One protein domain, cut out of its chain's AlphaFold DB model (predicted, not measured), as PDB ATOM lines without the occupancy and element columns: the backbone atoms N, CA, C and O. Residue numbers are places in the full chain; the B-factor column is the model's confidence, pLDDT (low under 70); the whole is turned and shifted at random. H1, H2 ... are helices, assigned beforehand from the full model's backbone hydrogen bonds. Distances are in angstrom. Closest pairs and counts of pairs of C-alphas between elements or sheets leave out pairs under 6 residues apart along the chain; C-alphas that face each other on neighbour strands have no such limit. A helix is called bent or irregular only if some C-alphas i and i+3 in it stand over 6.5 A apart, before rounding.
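This is residues 13 to 137 of the 139 residues of an uncharacterized protein of Steinernema carpocapsae (UniProt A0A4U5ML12). A single very long helix, H3, reaches out as an arm from a helical hairpin, H1 and H2, whose helices lie side by side; H3 packs on H2 with its first residues, 78 to 87, and the two open from there as a V. Residues 89 to 137, of which 89 to 135 belong to H3, stick out free and make most of the length. The printed part has 125 residues with three named helices, in the order H1, H2, H3, and no named strand: all helix. It is extended, with a radius of gyration of the C-alphas of 27.5 A and spans of 95 by 44 by 17 A.

H3 holds residues 78 to 135 and is 86.6 A long, from C-alpha 78 at (-43.534, 11.726, 50.690) to C-alpha 135 at (24.998, -19.041, 7.578). It has a kink of 26 degrees near residue 85, and is only just irregular: C-alphas 80 and 83 are 6.9 A apart. H2, residues 46 to 74, is 40.3 A long, with a kink of 44 degrees near residue 53; it is irregular, with C-alphas 47 and 50 9.2 A apart. H1, residues 13 to 42, is 43.4 A long and begins at C-alpha 13 at (-39.755, 0.573, 64.024).

H3 touches H2 with residues 78 to 87 alone, against residues 62 to 73 of H2; the closest C-alphas, of Gly 72 and Leu 80, are 4.8 A apart. This helical hairpin has a steep tilt of 42 degrees, opposite ways. H1 and H2, also a helical hairpin, touch at a shallow tilt of 24 degrees, opposite ways; their closest C-alphas, of Ala 26 and Gly 66, are 4.8 A apart. H1 and H3 are near each other. Every O i to N i+4 pair is within hydrogen-bond range in H1, against 23 of 25 in H2 and 51 of 54 in H3.

The C-alphas farthest apart, of Arg 75 and Lys 137, are 95.5 A apart. The printed part has no cut, and both links are tight. Residues 13 to 16 and 44 to 48 have pLDDT under 70; the mean of the printed part is 83.0.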
ATOM      1  N   CYS A  13     -41.196   0.683  64.220       53.41
ATOM      2  CA  CYS A  13     -39.755   0.573  64.024       53.41
ATOM      3  C   CYS A  13     -39.338   0.679  62.545       53.41
ATOM      4  O   CYS A  13     -38.322   1.303  62.244       53.41
ATOM      5  N   GLY A  14     -40.128   0.134  61.611       52.62
ATOM      6  CA  GLY A  14     -39.798   0.155  60.179       52.62
ATOM      7  C   GLY A  14     -39.879   1.557  59.572       52.62
ATOM      8  O   GLY A  14     -39.000   1.968  58.819       52.62
ATOM      9  N   LEU A  15     -40.892   2.336  59.960       60.94
ATOM     10  CA  LEU A  15     -41.060   3.713  59.490       60.94
ATOM     11  C   LEU A  15     -39.959   4.638  60.038       60.94
ATOM     12  O   LEU A  15     -39.473   5.521  59.329       60.94
ATOM     13  N   LEU A  16     -39.540   4.414  61.286       61.47
ATOM     14  CA  LEU A  16     -38.503   5.197  61.962       61.47
ATOM     15  C   LEU A  16     -37.111   4.916  61.371       61.47
ATOM     16  O   LEU A  16     -36.332   5.841  61.154       61.47
ATOM     17  N   HIS A  17     -36.826   3.661  61.010       70.19
ATOM     18  CA  HIS A  17     -35.568   3.291  60.359       70.19
ATOM     19  C   HIS A  17     -35.454   3.879  58.942       70.19
ATOM     20  O   HIS A  17     -34.435   4.473  58.594       70.19
ATOM     21  N   VAL A  18     -36.525   3.802  58.145       74.56
ATOM     22  CA  VAL A  18     -36.552   4.355  56.778       74.56
ATOM     23  C   VAL A  18     -36.441   5.882  56.789       74.56
ATOM     24  O   VAL A  18     -35.692   6.454  55.998       74.56
ATOM     25  N   THR A  19     -37.144   6.561  57.700       78.75
ATOM     26  CA  THR A  19     -37.068   8.028  57.822       78.75
ATOM     27  C   THR A  19     -35.694   8.495  58.290       78.75
ATOM     28  O   THR A  19     -35.150   9.433  57.707       78.75
ATOM     29  N   THR A  20     -35.096   7.810  59.268       82.50
ATOM     30  CA  THR A  20     -33.741   8.117  59.750       82.50
ATOM     31  C   THR A  20     -32.701   7.880  58.656       82.50
ATOM     32  O   THR A  20     -31.886   8.761  58.392       82.50
ATOM     33  N   GLY A  21     -32.772   6.748  57.947       83.75
ATOM     34  CA  GLY A  21     -31.872   6.450  56.829       83.75
ATOM     35  C   GLY A  21     -31.985   7.472  55.698       83.75
ATOM     36  O   GLY A  21     -30.976   7.980  55.217       83.75
ATOM     37  N   THR A  22     -33.210   7.860  55.332       83.50
ATOM     38  CA  THR A  22     -33.437   8.905  54.320       83.50
ATOM     39  C   THR A  22     -32.838  10.244  54.751       83.50
ATOM     40  O   THR A  22     -32.270  10.957  53.928       83.50
ATOM     41  N   LEU A  23     -32.939  10.587  56.037       85.69
ATOM     42  CA  LEU A  23     -32.400  11.834  56.570       85.69
ATOM     43  C   LEU A  23     -30.867  11.837  56.562       85.69
ATOM     44  O   LEU A  23     -30.272  12.830  56.152       85.69
ATOM     45  N   ILE A  24     -30.230  10.718  56.923       88.56
ATOM     46  CA  ILE A  24     -28.772  10.547  56.820       88.56
ATOM     47  C   ILE A  24     -28.318  10.708  55.365       88.56
ATOM     48  O   ILE A  24     -27.393  11.473  55.094       88.56
ATOM     49  N   ILE A  25     -28.998  10.046  54.422       87.19
ATOM     50  CA  ILE A  25     -28.690  10.151  52.988       87.19
ATOM     51  C   ILE A  25     -28.851  11.598  52.513       87.19
ATOM     52  O   ILE A  25     -27.962  12.127  51.852       87.19
ATOM     53  N   ALA A  26     -29.948  12.267  52.874       85.75
ATOM     54  CA  ALA A  26     -30.192  13.647  52.473       85.75
ATOM     55  C   ALA A  26     -29.112  14.604  53.006       85.75
ATOM     56  O   ALA A  26     -28.627  15.453  52.263       85.75
ATOM     57  N   VAL A  27     -28.684  14.437  54.260       89.00
ATOM     58  CA  VAL A  27     -27.598  15.236  54.850       89.00
ATOM     59  C   VAL A  27     -26.270  14.970  54.140       89.00
ATOM     60  O   VAL A  27     -25.585  15.920  53.773       89.00
ATOM     61  N   MET A  28     -25.931  13.707  53.872       88.44
ATOM     62  CA  MET A  28     -24.727  13.343  53.114       88.44
ATOM     63  C   MET A  28     -24.712  13.988  51.722       88.44
ATOM     64  O   MET A  28     -23.700  14.562  51.322       88.44
ATOM     65  N   VAL A  29     -25.844  13.960  51.009       87.62
ATOM     66  CA  VAL A  29     -26.016  14.592  49.690       87.62
ATOM     67  C   VAL A  29     -25.787  16.101  49.775       87.62
ATOM     68  O   VAL A  29     -25.046  16.646  48.957       87.62
ATOM     69  N   ILE A  30     -26.363  16.776  50.777       89.56
ATOM     70  CA  ILE A  30     -26.175  18.220  50.984       89.56
ATOM     71  C   ILE A  30     -24.703  18.538  51.264       89.56
ATOM     72  O   ILE A  30     -24.146  19.428  50.625       89.56
ATOM     73  N   CYS A  31     -24.059  17.819  52.186       90.75
ATOM     74  CA  CYS A  31     -22.660  18.061  52.540       90.75
ATOM     75  C   CYS A  31     -21.725  17.828  51.350       90.75
ATOM     76  O   CYS A  31     -20.868  18.663  51.063       90.75
ATOM     77  N   PHE A  32     -21.906  16.716  50.635       89.25
ATOM     78  CA  PHE A  32     -21.055  16.351  49.509       89.25
ATOM     79  C   PHE A  32     -21.212  17.324  48.338       89.25
ATOM     80  O   PHE A  32     -20.224  17.887  47.865       89.25
ATOM     81  N   HIS A  33     -22.447  17.579  47.895       88.06
ATOM     82  CA  HIS A  33     -22.686  18.489  46.775       88.06
ATOM     83  C   HIS A  33     -22.460  19.954  47.139       88.06
ATOM     84  O   HIS A  33     -22.002  20.710  46.289       88.06
ATOM     85  N   GLY A  34     -22.696  20.351  48.391       87.25
ATOM     86  CA  GLY A  34     -22.362  21.687  48.880       87.25
ATOM     87  C   GLY A  34     -20.857  21.947  48.857       87.25
ATOM     88  O   GLY A  34     -20.423  22.977  48.344       87.25
ATOM     89  N   LEU A  35     -20.049  20.992  49.328       89.06
ATOM     90  CA  LEU A  35     -18.590  21.103  49.271       89.06
ATOM     91  C   LEU A  35     -18.073  21.089  47.825       89.06
ATOM     92  O   LEU A  35     -17.187  21.874  47.487       89.06
ATOM     93  N   ALA A  36     -18.624  20.223  46.970       86.50
ATOM     94  CA  ALA A  36     -18.263  20.158  45.554       86.50
ATOM     95  C   ALA A  36     -18.593  21.468  44.823       86.50
ATOM     96  O   ALA A  36     -17.742  22.005  44.117       86.50
ATOM     97  N   PHE A  37     -19.782  22.028  45.062       87.06
ATOM     98  CA  PHE A  37     -20.192  23.322  44.523       87.06
ATOM     99  C   PHE A  37     -19.261  24.451  44.984       87.06
ATOM    100  O   PHE A  37     -18.752  25.204  44.157       87.06
ATOM    101  N   ALA A  38     -18.971  24.534  46.288       85.88
ATOM    102  CA  ALA A  38     -18.081  25.554  46.840       85.88
ATOM    103  C   ALA A  38     -16.668  25.473  46.241       85.88
ATOM    104  O   ALA A  38     -16.099  26.490  45.847       85.88
ATOM    105  N   ARG A  39     -16.119  24.258  46.106       85.88
ATOM    106  CA  ARG A  39     -14.822  24.030  45.452       85.88
ATOM    107  C   ARG A  39     -14.826  24.465  43.993       85.88
ATOM    108  O   ARG A  39     -13.865  25.076  43.540       85.88
ATOM    109  N   GLN A  40     -15.898  24.160  43.274       83.50
ATOM    110  CA  GLN A  40     -16.008  24.469  41.856       83.50
ATOM    111  C   GLN A  40     -16.128  25.976  41.600       83.50
ATOM    112  O   GLN A  40     -15.539  26.465  40.645       83.50
ATOM    113  N   MET A  41     -16.807  26.712  42.485       80.31
ATOM    114  CA  MET A  41     -16.886  28.178  42.426       80.31
ATOM    115  C   MET A  41     -15.575  28.865  42.835       80.31
ATOM    116  O   MET A  41     -15.281  29.951  42.350       80.31
ATOM    117  N   HIS A  42     -14.783  28.253  43.723       80.88
ATOM    118  CA  HIS A  42     -13.519  28.832  44.191       80.88
ATOM    119  C   HIS A  42     -12.332  28.531  43.260       80.88
ATOM    120  O   HIS A  42     -11.373  29.292  43.220       80.88
ATOM    121  N   GLY A  43     -12.376  27.410  42.531       71.56
ATOM    122  CA  GLY A  43     -11.273  26.920  41.696       71.56
ATOM    123  C   GLY A  43     -11.508  26.990  40.186       71.56
ATOM    124  O   GLY A  43     -10.772  26.343  39.442       71.56
ATOM    125  N   SER A  44     -12.541  27.689  39.706       62.69
ATOM    126  CA  SER A  44     -12.874  27.711  38.278       62.69
ATOM    127  C   SER A  44     -11.858  28.522  37.464       62.69
ATOM    128  O   SER A  44     -11.974  29.742  37.356       62.69
ATOM    129  N   ASN A  45     -10.896  27.832  36.845       60.47
ATOM    130  CA  ASN A  45     -10.164  28.352  35.689       60.47
ATOM    131  C   ASN A  45     -11.094  28.392  34.466       60.47
ATOM    132  O   ASN A  45     -11.895  27.482  34.241       60.47
ATOM    133  N   ILE A  46     -10.990  29.467  33.687       62.78
ATOM    134  CA  ILE A  46     -11.945  29.881  32.642       62.78
ATOM    135  C   ILE A  46     -11.878  28.974  31.392       62.78
ATOM    136  O   ILE A  46     -12.724  29.061  30.510       62.78
ATOM    137  N   ASP A  47     -10.936  28.034  31.331       66.38
ATOM    138  CA  ASP A  47     -10.639  27.265  30.115       66.38
ATOM    139  C   ASP A  47     -11.782  26.346  29.639       66.38
ATOM    140  O   ASP A  47     -11.792  25.940  28.483       66.38
ATOM    141  N   ASN A  48     -12.770  26.027  30.491       69.88
ATOM    142  CA  ASN A  48     -13.903  25.150  30.148       69.88
ATOM    143  C   ASN A  48     -15.248  25.625  30.730       69.88
ATOM    144  O   ASN A  48     -15.986  24.836  31.327       69.88
ATOM    145  N   VAL A  49     -15.588  26.905  30.528       75.12
ATOM    146  CA  VAL A  49     -16.782  27.579  31.092       75.12
ATOM    147  C   VAL A  49     -18.074  26.754  30.997       75.12
ATOM    148  O   VAL A  49     -18.829  26.677  31.965       75.12
ATOM    149  N   SER A  50     -18.339  26.108  29.857       78.12
ATOM    150  CA  SER A  50     -19.571  25.335  29.636       78.12
ATOM    151  C   SER A  50     -19.656  24.081  30.514       78.12
ATOM    152  O   SER A  50     -20.702  23.804  31.103       78.12
ATOM    153  N   GLY A  51     -18.550  23.347  30.655       77.75
ATOM    154  CA  GLY A  51     -18.472  22.164  31.513       77.75
ATOM    155  C   GLY A  51     -18.552  22.525  32.995       77.75
ATOM    156  O   GLY A  51     -19.239  21.850  33.765       77.75
ATOM    157  N   THR A  52     -17.908  23.626  33.394       81.31
ATOM    158  CA  THR A  52     -17.959  24.114  34.779       81.31
ATOM    159  C   THR A  52     -19.358  24.601  35.150       81.31
ATOM    160  O   THR A  52     -19.839  24.264  36.230       81.31
ATOM    161  N   ALA A  53     -20.035  25.330  34.254       82.62
ATOM    162  CA  ALA A  53     -21.396  25.824  34.468       82.62
ATOM    163  C   ALA A  53     -22.427  24.689  34.567       82.62
ATOM    164  O   ALA A  53     -23.301  24.713  35.432       82.62
ATOM    165  N   LEU A  54     -22.316  23.667  33.713       83.75
ATOM    166  CA  LEU A  54     -23.213  22.513  33.772       83.75
ATOM    167  C   LEU A  54     -23.022  21.725  35.076       83.75
ATOM    168  O   LEU A  54     -23.997  21.371  35.740       83.75
ATOM    169  N   SER A  55     -21.771  21.478  35.468       84.25
ATOM    170  CA  SER A  55     -21.453  20.758  36.704       84.25
ATOM    171  C   SER A  55     -21.892  21.527  37.954       84.25
ATOM    172  O   SER A  55     -22.447  20.928  38.878       84.25
ATOM    173  N   SER A  56     -21.703  22.849  37.982       85.56
ATOM    174  CA  SER A  56     -22.118  23.675  39.117       85.56
ATOM    175  C   SER A  56     -23.642  23.728  39.235       85.56
ATOM    176  O   SER A  56     -24.172  23.564  40.337       85.56
ATOM    177  N   ALA A  57     -24.359  23.837  38.111       86.88
ATOM    178  CA  ALA A  57     -25.816  23.743  38.078       86.88
ATOM    179  C   ALA A  57     -26.307  22.387  38.613       86.88
ATOM    180  O   ALA A  57     -27.213  22.351  39.445       86.88
ATOM    181  N   MET A  58     -25.684  21.272  38.213       87.00
ATOM    182  CA  MET A  58     -26.032  19.943  38.738       87.00
ATOM    183  C   MET A  58     -25.835  19.847  40.255       87.00
ATOM    184  O   MET A  58     -26.721  19.365  40.962       87.00
ATOM    185  N   HIS A  59     -24.703  20.324  40.783       87.75
ATOM    186  CA  HIS A  59     -24.469  20.328  42.230       87.75
ATOM    187  C   HIS A  59     -25.483  21.196  42.980       87.75
ATOM    188  O   HIS A  59     -25.965  20.793  44.039       87.75
ATOM    189  N   PHE A  60     -25.864  22.335  42.407       88.56
ATOM    190  CA  PHE A  60     -26.890  23.206  42.968       88.56
ATOM    191  C   PHE A  60     -28.276  22.537  42.998       88.56
ATOM    192  O   PHE A  60     -28.933  22.529  44.040       88.56
ATOM    193  N   PHE A  61     -28.706  21.897  41.905       88.44
ATOM    194  CA  PHE A  61     -29.970  21.148  41.876       88.44
ATOM    195  C   PHE A  61     -29.982  19.984  42.875       88.44
ATOM    196  O   PHE A  61     -30.984  19.777  43.563       88.44
ATOM    197  N   ASN A  62     -28.865  19.269  43.018       86.75
ATOM    198  CA  ASN A  62     -28.743  18.191  44.001       86.75
ATOM    199  C   ASN A  62     -28.822  18.710  45.443       86.75
ATOM    200  O   ASN A  62     -29.422  18.059  46.299       86.75
ATOM    201  N   LEU A  63     -28.276  19.900  45.711       89.25
ATOM    202  CA  LEU A  63     -28.392  20.560  47.010       89.25
ATOM    203  C   LEU A  63     -29.856  20.896  47.334       89.25
ATOM    204  O   LEU A  63     -30.335  20.573  48.423       89.25
ATOM    205  N   ILE A  64     -30.590  21.464  46.370       89.56
ATOM    206  CA  ILE A  64     -32.030  21.736  46.510       89.56
ATOM    207  C   ILE A  64     -32.796  20.438  46.775       89.56
ATOM    208  O   ILE A  64     -33.623  20.390  47.686       89.56
ATOM    209  N   ALA A  65     -32.517  19.371  46.025       87.75
ATOM    210  CA  ALA A  65     -33.178  18.083  46.207       87.75
ATOM    211  C   ALA A  65     -32.913  17.477  47.595       87.75
ATOM    212  O   ALA A  65     -33.837  16.961  48.225       87.75
ATOM    213  N   GLY A  66     -31.685  17.595  48.109       88.12
ATOM    214  CA  GLY A  66     -31.339  17.194  49.472       88.12
ATOM    215  C   GLY A  66     -32.127  17.976  50.527       88.12
ATOM    216  O   GLY A  66     -32.735  17.377  51.416       88.12
ATOM    217  N   ILE A  67     -32.202  19.306  50.401       89.38
ATOM    218  CA  ILE A  67     -32.982  20.163  51.315       89.38
ATOM    219  C   ILE A  67     -34.473  19.798  51.260       89.38
ATOM    220  O   ILE A  67     -35.121  19.646  52.299       89.38
ATOM    221  N   MET A  68     -35.017  19.601  50.057       88.19
ATOM    222  CA  MET A  68     -36.406  19.187  49.847       88.19
ATOM    223  C   MET A  68     -36.701  17.829  50.485       88.19
ATOM    224  O   MET A  68     -37.766  17.662  51.078       88.19
ATOM    225  N   ALA A  69     -35.751  16.892  50.453       87.44
ATOM    226  CA  ALA A  69     -35.881  15.610  51.134       87.44
ATOM    227  C   ALA A  69     -35.906  15.762  52.663       87.44
ATOM    228  O   ALA A  69     -36.775  15.174  53.309       87.44
ATOM    229  N   VAL A  70     -35.049  16.606  53.249       88.50
ATOM    230  CA  VAL A  70     -35.082  16.903  54.696       88.50
ATOM    231  C   VAL A  70     -36.427  17.520  55.096       88.50
ATOM    232  O   VAL A  70     -37.051  17.085  56.068       88.50
ATOM    233  N   ILE A  71     -36.925  18.495  54.326       88.31
ATOM    234  CA  ILE A  71     -38.239  19.115  54.558       88.31
ATOM    235  C   ILE A  71     -39.362  18.085  54.383       88.31
ATOM    236  O   ILE A  71     -40.311  18.075  55.170       88.31
ATOM    237  N   GLY A  72     -39.259  17.211  53.383       86.56
ATOM    238  CA  GLY A  72     -40.217  16.148  53.095       86.56
ATOM    239  C   GLY A  72     -40.352  15.149  54.235       86.56
ATOM    240  O   GLY A  72     -41.474  14.849  54.648       86.56
ATOM    241  N   VAL A  73     -39.223  14.709  54.797       85.81
ATOM    242  CA  VAL A  73     -39.186  13.843  55.983       85.81
ATOM    243  C   VAL A  73     -39.775  14.575  57.191       85.81
ATOM    244  O   VAL A  73     -40.680  14.049  57.832       85.81
ATOM    245  N   LYS A  74     -39.352  15.821  57.453       85.00
ATOM    246  CA  LYS A  74     -39.825  16.612  58.605       85.00
ATOM    247  C   LYS A  74     -41.323  16.935  58.546       85.00
ATOM    248  O   LYS A  74     -41.976  16.991  59.581       85.00
ATOM    249  N   ARG A  75     -41.875  17.173  57.352       85.44
ATOM    250  CA  ARG A  75     -43.303  17.481  57.142       85.44
ATOM    251  C   ARG A  75     -44.153  16.246  56.828       85.44
ATOM    252  O   ARG A  75     -45.324  16.417  56.500       85.44
ATOM    253  N   HIS A  76     -43.587  15.036  56.886       80.56
ATOM    254  CA  HIS A  76     -44.253  13.782  56.508       80.56
ATOM    255  C   HIS A  76     -44.932  13.834  55.124       80.56
ATOM    256  O   HIS A  76     -46.000  13.260  54.909       80.56
ATOM    257  N   LYS A  77     -44.322  14.542  54.165       81.44
ATOM    258  CA  LYS A  77     -44.833  14.699  52.798       81.44
ATOM    259  C   LYS A  77     -43.971  13.878  51.831       81.44
ATOM    260  O   LYS A  77     -42.981  14.404  51.323       81.44
ATOM    261  N   PRO A  78     -44.354  12.625  51.509       75.44
ATOM    262  CA  PRO A  78     -43.534  11.726  50.690       75.44
ATOM    263  C   PRO A  78     -43.285  12.257  49.272       75.44
ATOM    264  O   PRO A  78     -42.248  11.986  48.679       75.44
ATOM    265  N   LYS A  79     -44.195  13.086  48.744       79.06
ATOM    266  CA  LYS A  79     -44.062  13.703  47.414       79.06
ATOM    267  C   LYS A  79     -42.822  14.599  47.278       79.06
ATOM    268  O   LYS A  79     -42.306  14.743  46.177       79.06
ATOM    269  N   LEU A  80     -42.320  15.169  48.378       82.56
ATOM    270  CA  LEU A  80     -41.111  16.006  48.379       82.56
ATOM    271  C   LEU A  80     -39.813  15.192  48.244       82.56
ATOM    272  O   LEU A  80     -38.769  15.776  47.973       82.56
ATOM    273  N   LEU A  81     -39.866  13.863  48.398       81.94
ATOM    274  CA  LEU A  81     -38.713  12.978  48.208       81.94
ATOM    275  C   LEU A  81     -38.528  12.559  46.745       81.94
ATOM    276  O   LEU A  81     -37.447  12.100  46.386       81.94
ATOM    277  N   ILE A  82     -39.555  12.718  45.899       85.12
ATOM    278  CA  ILE A  82     -39.524  12.290  44.492       85.12
ATOM    279  C   ILE A  82     -38.313  12.870  43.739       85.12
ATOM    280  O   ILE A  82     -37.621  12.087  43.091       85.12
ATOM    281  N   PRO A  83     -37.978  14.173  43.849       81.75
ATOM    282  CA  PRO A  83     -36.820  14.730  43.150       81.75
ATOM    283  C   PRO A  83     -35.500  14.062  43.550       81.75
ATOM    284  O   PRO A  83     -34.690  13.735  42.686       81.75
ATOM    285  N   LEU A  84     -35.305  13.798  44.847       82.62
ATOM    286  CA  LEU A  84     -34.114  13.100  45.341       82.62
ATOM    287  C   LEU A  84     -34.047  11.668  44.791       82.62
ATOM    288  O   LEU A  84     -32.984  11.206  44.386       82.62
ATOM    289  N   LEU A  85     -35.188  10.979  44.747       84.69
ATOM    290  CA  LEU A  85     -35.298   9.611  44.247       84.69
ATOM    291  C   LEU A  85     -34.948   9.524  42.755       84.69
ATOM    292  O   LEU A  85     -34.179   8.653  42.355       84.69
ATOM    293  N   VAL A  86     -35.447  10.463  41.947       87.94
ATOM    294  CA  VAL A  86     -35.126  10.555  40.513       87.94
ATOM    295  C   VAL A  86     -33.631  10.795  40.299       87.94
ATOM    296  O   VAL A  86     -33.016  10.102  39.493       87.94
ATOM    297  N   ILE A  87     -33.028  11.718  41.053       85.38
ATOM    298  CA  ILE A  87     -31.586  12.002  40.971       85.38
ATOM    299  C   ILE A  87     -30.761  10.763  41.331       85.38
ATOM    300  O   ILE A  87     -29.814  10.436  40.621       85.38
ATOM    301  N   MET A  88     -31.138  10.038  42.388       83.69
ATOM    302  CA  MET A  88     -30.444   8.811  42.792       83.69
ATOM    303  C   MET A  88     -30.520   7.722  41.718       83.69
ATOM    304  O   MET A  88     -29.512   7.078  41.430       83.69
ATOM    305  N   ILE A  89     -31.683   7.539  41.088       88.69
ATOM    306  CA  ILE A  89     -31.847   6.575  39.990       88.69
ATOM    307  C   ILE A  89     -30.968   6.967  38.800       88.69
ATOM    308  O   ILE A  89     -30.231   6.126  38.287       88.69
ATOM    309  N   LEU A  90     -30.992   8.239  38.391       87.81
ATOM    310  CA  LEU A  90     -30.142   8.735  37.306       87.81
ATOM    311  C   LEU A  90     -28.656   8.529  37.619       87.81
ATOM    312  O   LEU A  90     -27.905   8.095  36.749       87.81
ATOM    313  N   TYR A  91     -28.240   8.759  38.866       84.69
ATOM    314  CA  TYR A  91     -26.859   8.554  39.294       84.69
ATOM    315  C   TYR A  91     -26.429   7.088  39.182       84.69
ATOM    316  O   TYR A  91     -25.354   6.798  38.660       84.69
ATOM    317  N   ILE A  92     -27.285   6.154  39.607       87.06
ATOM    318  CA  ILE A  92     -27.031   4.713  39.479       87.06
ATOM    319  C   ILE A  92     -26.918   4.315  38.003       87.06
ATOM    320  O   ILE A  92     -25.984   3.606  37.634       87.06
ATOM    321  N   VAL A  93     -27.820   4.799  37.145       90.88
ATOM    322  CA  VAL A  93     -27.778   4.523  35.699       90.88
ATOM    323  C   VAL A  93     -26.483   5.055  35.078       90.88
ATOM    324  O   VAL A  93     -25.811   4.327  34.348       90.88
ATOM    325  N   CYS A  94     -26.085   6.286  35.409       88.06
ATOM    326  CA  CYS A  94     -24.822   6.862  34.953       88.06
ATOM    327  C   CYS A  94     -23.609   6.062  35.444       88.06
ATOM    328  O   CYS A  94     -22.707   5.790  34.654       88.06
ATOM    329  N   LEU A  95     -23.585   5.641  36.712       86.75
ATOM    330  CA  LEU A  95     -22.505   4.812  37.255       86.75
ATOM    331  C   LEU A  95     -22.390   3.477  36.519       86.75
ATOM    332  O   LEU A  95     -21.290   3.092  36.128       86.75
ATOM    333  N   ILE A  96     -23.513   2.793  36.288       92.00
ATOM    334  CA  ILE A  96     -23.540   1.536  35.530       92.00
ATOM    335  C   ILE A  96     -22.976   1.762  34.125       92.00
ATOM    336  O   ILE A  96     -22.126   0.997  33.671       92.00
ATOM    337  N   PHE A  97     -23.390   2.836  33.455       92.31
ATOM    338  CA  PHE A  97     -22.905   3.172  32.121       92.31
ATOM    339  C   PHE A  97     -21.389   3.428  32.096       92.31
ATOM    340  O   PHE A  97     -20.682   2.885  31.246       92.31
ATOM    341  N   VAL A  98     -20.865   4.181  33.068       89.12
ATOM    342  CA  VAL A  98     -19.422   4.438  33.213       89.12
ATOM    343  C   VAL A  98     -18.647   3.147  33.476       89.12
ATOM    344  O   VAL A  98     -17.588   2.939  32.880       89.12
ATOM    345  N   ILE A  99     -19.169   2.252  34.319       91.56
ATOM    346  CA  ILE A  99     -18.555   0.945  34.587       91.56
ATOM    347  C   ILE A  99     -18.496   0.117  33.300       91.56
ATOM    348  O   ILE A  99     -17.432  -0.402  32.967       91.56
ATOM    349  N   ILE A 100     -19.593   0.042  32.539       93.75
ATOM    350  CA  ILE A 100     -19.637  -0.689  31.263       93.75
ATOM    351  C   ILE A 100     -18.595  -0.133  30.288       93.75
ATOM    352  O   ILE A 100     -17.801  -0.902  29.750       93.75
ATOM    353  N   ILE A 101     -18.537   1.189  30.098       92.44
ATOM    354  CA  ILE A 101     -17.537   1.823  29.223       92.44
ATOM    355  C   ILE A 101     -16.117   1.504  29.689       92.44
ATOM    356  O   ILE A 101     -15.256   1.187  28.871       92.44
ATOM    357  N   THR A 102     -15.866   1.560  30.996       89.75
ATOM    358  CA  THR A 102     -14.542   1.283  31.561       89.75
ATOM    359  C   THR A 102     -14.131  -0.168  31.317       89.75
ATOM    360  O   THR A 102     -13.000  -0.422  30.906       89.75
ATOM    361  N   LEU A 103     -15.053  -1.120  31.492       90.50
ATOM    362  CA  LEU A 103     -14.820  -2.541  31.220       90.50
ATOM    363  C   LEU A 103     -14.575  -2.810  29.728       90.50
ATOM    364  O   LEU A 103     -13.647  -3.543  29.380       90.50
ATOM    365  N   LEU A 104     -15.358  -2.187  28.842       89.94
ATOM    366  CA  LEU A 104     -15.162  -2.278  27.392       89.94
ATOM    367  C   LEU A 104     -13.813  -1.682  26.975       89.94
ATOM    368  O   LEU A 104     -13.059  -2.311  26.235       89.94
ATOM    369  N   GLY A 105     -13.462  -0.510  27.507       87.31
ATOM    370  CA  GLY A 105     -12.175   0.131  27.257       87.31
ATOM    371  C   GLY A 105     -10.995  -0.703  27.761       87.31
ATOM    372  O   GLY A 105      -9.961  -0.774  27.095       87.31
ATOM    373  N   PHE A 106     -11.143  -1.374  28.907       85.94
ATOM    374  CA  PHE A 106     -10.122  -2.273  29.444       85.94
ATOM    375  C   PHE A 106      -9.891  -3.478  28.523       85.94
ATOM    376  O   PHE A 106      -8.750  -3.750  28.147       85.94
ATOM    377  N   ARG A 107     -10.973  -4.122  28.062       84.12
ATOM    378  CA  ARG A 107     -10.928  -5.202  27.060       84.12
ATOM    379  C   ARG A 107     -10.223  -4.765  25.779       84.12
ATOM    380  O   ARG A 107      -9.359  -5.483  25.283       84.12
ATOM    381  N   SER A 108     -10.550  -3.586  25.254       82.56
ATOM    382  CA  SER A 108      -9.915  -3.073  24.035       82.56
ATOM    383  C   SER A 108      -8.408  -2.881  24.209       82.56
ATOM    384  O   SER A 108      -7.640  -3.275  23.331       82.56
ATOM    385  N   LYS A 109      -7.961  -2.337  25.349       85.38
ATOM    386  CA  LYS A 109      -6.529  -2.158  25.640       85.38
ATOM    387  C   LYS A 109      -5.788  -3.493  25.743       85.38
ATOM    388  O   LYS A 109      -4.681  -3.618  25.225       85.38
ATOM    389  N   GLU A 110      -6.397  -4.496  26.369       87.81
ATOM    390  CA  GLU A 110      -5.812  -5.834  26.502       87.81
ATOM    391  C   GLU A 110      -5.635  -6.531  25.138       87.81
ATOM    392  O   GLU A 110      -4.579  -7.109  24.854       87.81
ATOM    393  N   ILE A 111      -6.624  -6.400  24.247       84.38
ATOM    394  CA  ILE A 111      -6.560  -6.938  22.879       84.38
ATOM    395  C   ILE A 111      -5.455  -6.245  22.068       84.38
ATOM    396  O   ILE A 111      -4.670  -6.905  21.392       84.38
ATOM    397  N   ILE A 112      -5.335  -4.919  22.161       87.12
ATOM    398  CA  ILE A 112      -4.284  -4.173  21.449       87.12
ATOM    399  C   ILE A 112      -2.889  -4.604  21.930       87.12
ATOM    400  O   ILE A 112      -2.002  -4.872  21.113       87.12
ATOM    401  N   ASN A 113      -2.709  -4.745  23.245       88.94
ATOM    402  CA  ASN A 113      -1.435  -5.149  23.840       88.94
ATOM    403  C   ASN A 113      -1.027  -6.577  23.440       88.94
ATOM    404  O   ASN A 113       0.146  -6.832  23.149       88.94
ATOM    405  N   SER A 114      -1.979  -7.512  23.398       88.25
ATOM    406  CA  SER A 114      -1.725  -8.895  22.970       88.25
ATOM    407  C   SER A 114      -1.371  -8.979  21.480       88.25
ATOM    408  O   SER A 114      -0.427  -9.686  21.115       88.25
ATOM    409  N   LEU A 115      -2.015  -8.175  20.629       89.44
ATOM    410  CA  LEU A 115      -1.691  -8.095  19.202       89.44
ATOM    411  C   LEU A 115      -0.285  -7.525  18.947       89.44
ATOM    412  O   LEU A 115       0.440  -8.016  18.078       89.44
ATOM    413  N   GLN A 116       0.134  -6.510  19.713       91.00
ATOM    414  CA  GLN A 116       1.496  -5.971  19.625       91.00
ATOM    415  C   GLN A 116       2.548  -7.001  20.045       91.00
ATOM    416  O   GLN A 116       3.561  -7.144  19.356       91.00
ATOM    417  N   ARG A 117       2.309  -7.760  21.125       89.81
ATOM    418  CA  ARG A 117       3.225  -8.832  21.556       89.81
ATOM    419  C   ARG A 117       3.354  -9.932  20.501       89.81
ATOM    420  O   ARG A 117       4.474 -10.332  20.190       89.81
ATOM    421  N   ALA A 118       2.245 -10.356  19.896       88.00
ATOM    422  CA  ALA A 118       2.261 -11.345  18.817       88.00
ATOM    423  C   ALA A 118       3.074 -10.866  17.596       88.00
ATOM    424  O   ALA A 118       3.887 -11.616  17.053       88.00
ATOM    425  N   LYS A 119       2.933  -9.590  17.202       89.50
ATOM    426  CA  LYS A 119       3.728  -8.999  16.109       89.50
ATOM    427  C   LYS A 119       5.229  -8.941  16.420       89.50
ATOM    428  O   LYS A 119       6.035  -9.172  15.521       89.50
ATOM    429  N   LEU A 120       5.611  -8.642  17.663       88.56
ATOM    430  CA  LEU A 120       7.022  -8.606  18.071       88.56
ATOM    431  C   LEU A 120       7.668  -9.995  18.017       88.56
ATOM    432  O   LEU A 120       8.774 -10.127  17.494       88.56
ATOM    433  N   LEU A 121       6.961 -11.028  18.480       88.12
ATOM    434  CA  LEU A 121       7.440 -12.412  18.415       88.12
ATOM    435  C   LEU A 121       7.626 -12.882  16.964       88.12
ATOM    436  O   LEU A 121       8.674 -13.427  16.627       88.12
ATOM    437  N   SER A 122       6.672 -12.579  16.079       86.38
ATOM    438  CA  SER A 122       6.771 -12.934  14.655       86.38
ATOM    439  C   SER A 122       7.952 -12.253  13.941       86.38
ATOM    440  O   SER A 122       8.628 -12.884  13.121       86.38
ATOM    441  N   ARG A 123       8.271 -10.992  14.283       81.56
ATOM    442  CA  ARG A 123       9.468 -10.300  13.760       81.56
ATOM    443  C   ARG A 123      10.778 -10.916  14.247       81.56
ATOM    444  O   ARG A 123      11.744 -10.967  13.490       81.56
ATOM    445  N   HIS A 124      10.827 -11.364  15.497       81.88
ATOM    446  CA  HIS A 124      12.030 -11.993  16.037       81.88
ATOM    447  C   HIS A 124      12.317 -13.337  15.344       81.88
ATOM    448  O   HIS A 124      13.462 -13.627  14.995       81.88
ATOM    449  N   ASP A 125      11.276 -14.125  15.070       80.25
ATOM    450  CA  ASP A 125      11.421 -15.456  14.473       80.25
ATOM    451  C   ASP A 125      11.801 -15.411  12.979       80.25
ATOM    452  O   ASP A 125      12.670 -16.152  12.506       80.25
ATOM    453  N   THR A 126      11.245 -14.448  12.234       78.38
ATOM    454  CA  THR A 126      11.643 -14.187  10.837       78.38
ATOM    455  C   THR A 126      13.092 -13.707  10.730       78.38
ATOM    456  O   THR A 126      13.821 -14.155   9.843       78.38
ATOM    457  N   GLY A 127      13.551 -12.864  11.661       75.00
ATOM    458  CA  GLY A 127      14.954 -12.448  11.736       75.00
ATOM    459  C   GLY A 127      15.909 -13.614  12.014       75.00
ATOM    460  O   GLY A 127      16.959 -13.728  11.374       75.00
ATOM    461  N   ASN A 128      15.532 -14.519  12.918       76.06
ATOM    462  CA  ASN A 128      16.345 -15.683  13.270       76.06
ATOM    463  C   ASN A 128      16.435 -16.697  12.114       76.06
ATOM    464  O   ASN A 128      17.517 -17.191  11.785       76.06
ATOM    465  N   THR A 129      15.317 -16.941  11.429       75.00
ATOM    466  CA  THR A 129      15.256 -17.837  10.263       75.00
ATOM    467  C   THR A 129      16.083 -17.295   9.096       75.00
ATOM    468  O   THR A 129      16.882 -18.025   8.505       75.00
ATOM    469  N   ALA A 130      15.993 -15.990   8.815       73.81
ATOM    470  CA  ALA A 130      16.802 -15.342   7.784       73.81
ATOM    471  C   ALA A 130      18.311 -15.398   8.089       73.81
ATOM    472  O   ALA A 130      19.126 -15.526   7.171       73.81
ATOM    473  N   ARG A 131      18.704 -15.329   9.368       75.88
ATOM    474  CA  ARG A 131      20.109 -15.448   9.788       75.88
ATOM    475  C   ARG A 131      20.640 -16.869   9.608       75.88
ATOM    476  O   ARG A 131      21.716 -17.029   9.035       75.88
ATOM    477  N   LYS A 132      19.874 -17.891  10.012       75.81
ATOM    478  CA  LYS A 132      20.221 -19.307   9.770       75.81
ATOM    479  C   LYS A 132      20.420 -19.594   8.281       75.81
ATOM    480  O   LYS A 132      21.394 -20.237   7.905       75.81
ATOM    481  N   HIS A 133      19.554 -19.045   7.430       73.12
ATOM    482  CA  HIS A 133      19.625 -19.267   5.988       73.12
ATOM    483  C   HIS A 133      20.847 -18.616   5.311       73.12
ATOM    484  O   HIS A 133      21.293 -19.108   4.276       73.12
ATOM    485  N   ARG A 134      21.401 -17.524   5.870       76.88
ATOM    486  CA  ARG A 134      22.666 -16.933   5.389       76.88
ATOM    487  C   ARG A 134      23.884 -17.736   5.824       76.88
ATOM    488  O   ARG A 134      24.787 -17.909   5.020       76.88
ATOM    489  N   LEU A 135      23.891 -18.232   7.062       75.50
ATOM    490  CA  LEU A 135      24.998 -19.041   7.578       75.50
ATOM    491  C   LEU A 135      25.167 -20.342   6.780       75.50
ATOM    492  O   LEU A 135      26.287 -20.710   6.456       75.50
ATOM    493  N   LEU A 136      24.063 -20.973   6.368       77.06
ATOM    494  CA  LEU A 136      24.080 -22.175   5.523       77.06
ATOM    495  C   LEU A 136      24.542 -21.940   4.074       77.06
ATOM    496  O   LEU A 136      24.849 -22.903   3.392       77.06
ATOM    497  N   LYS A 137      24.569 -20.695   3.578       76.88
ATOM    498  CA  LYS A 137      25.101 -20.376   2.237       76.88
ATOM    499  C   LYS A 137      26.606 -20.085   2.233       76.88
ATOM    500  O   LYS A 137      27.166 -19.884   1.163       76.88
TER     501      LYS A 137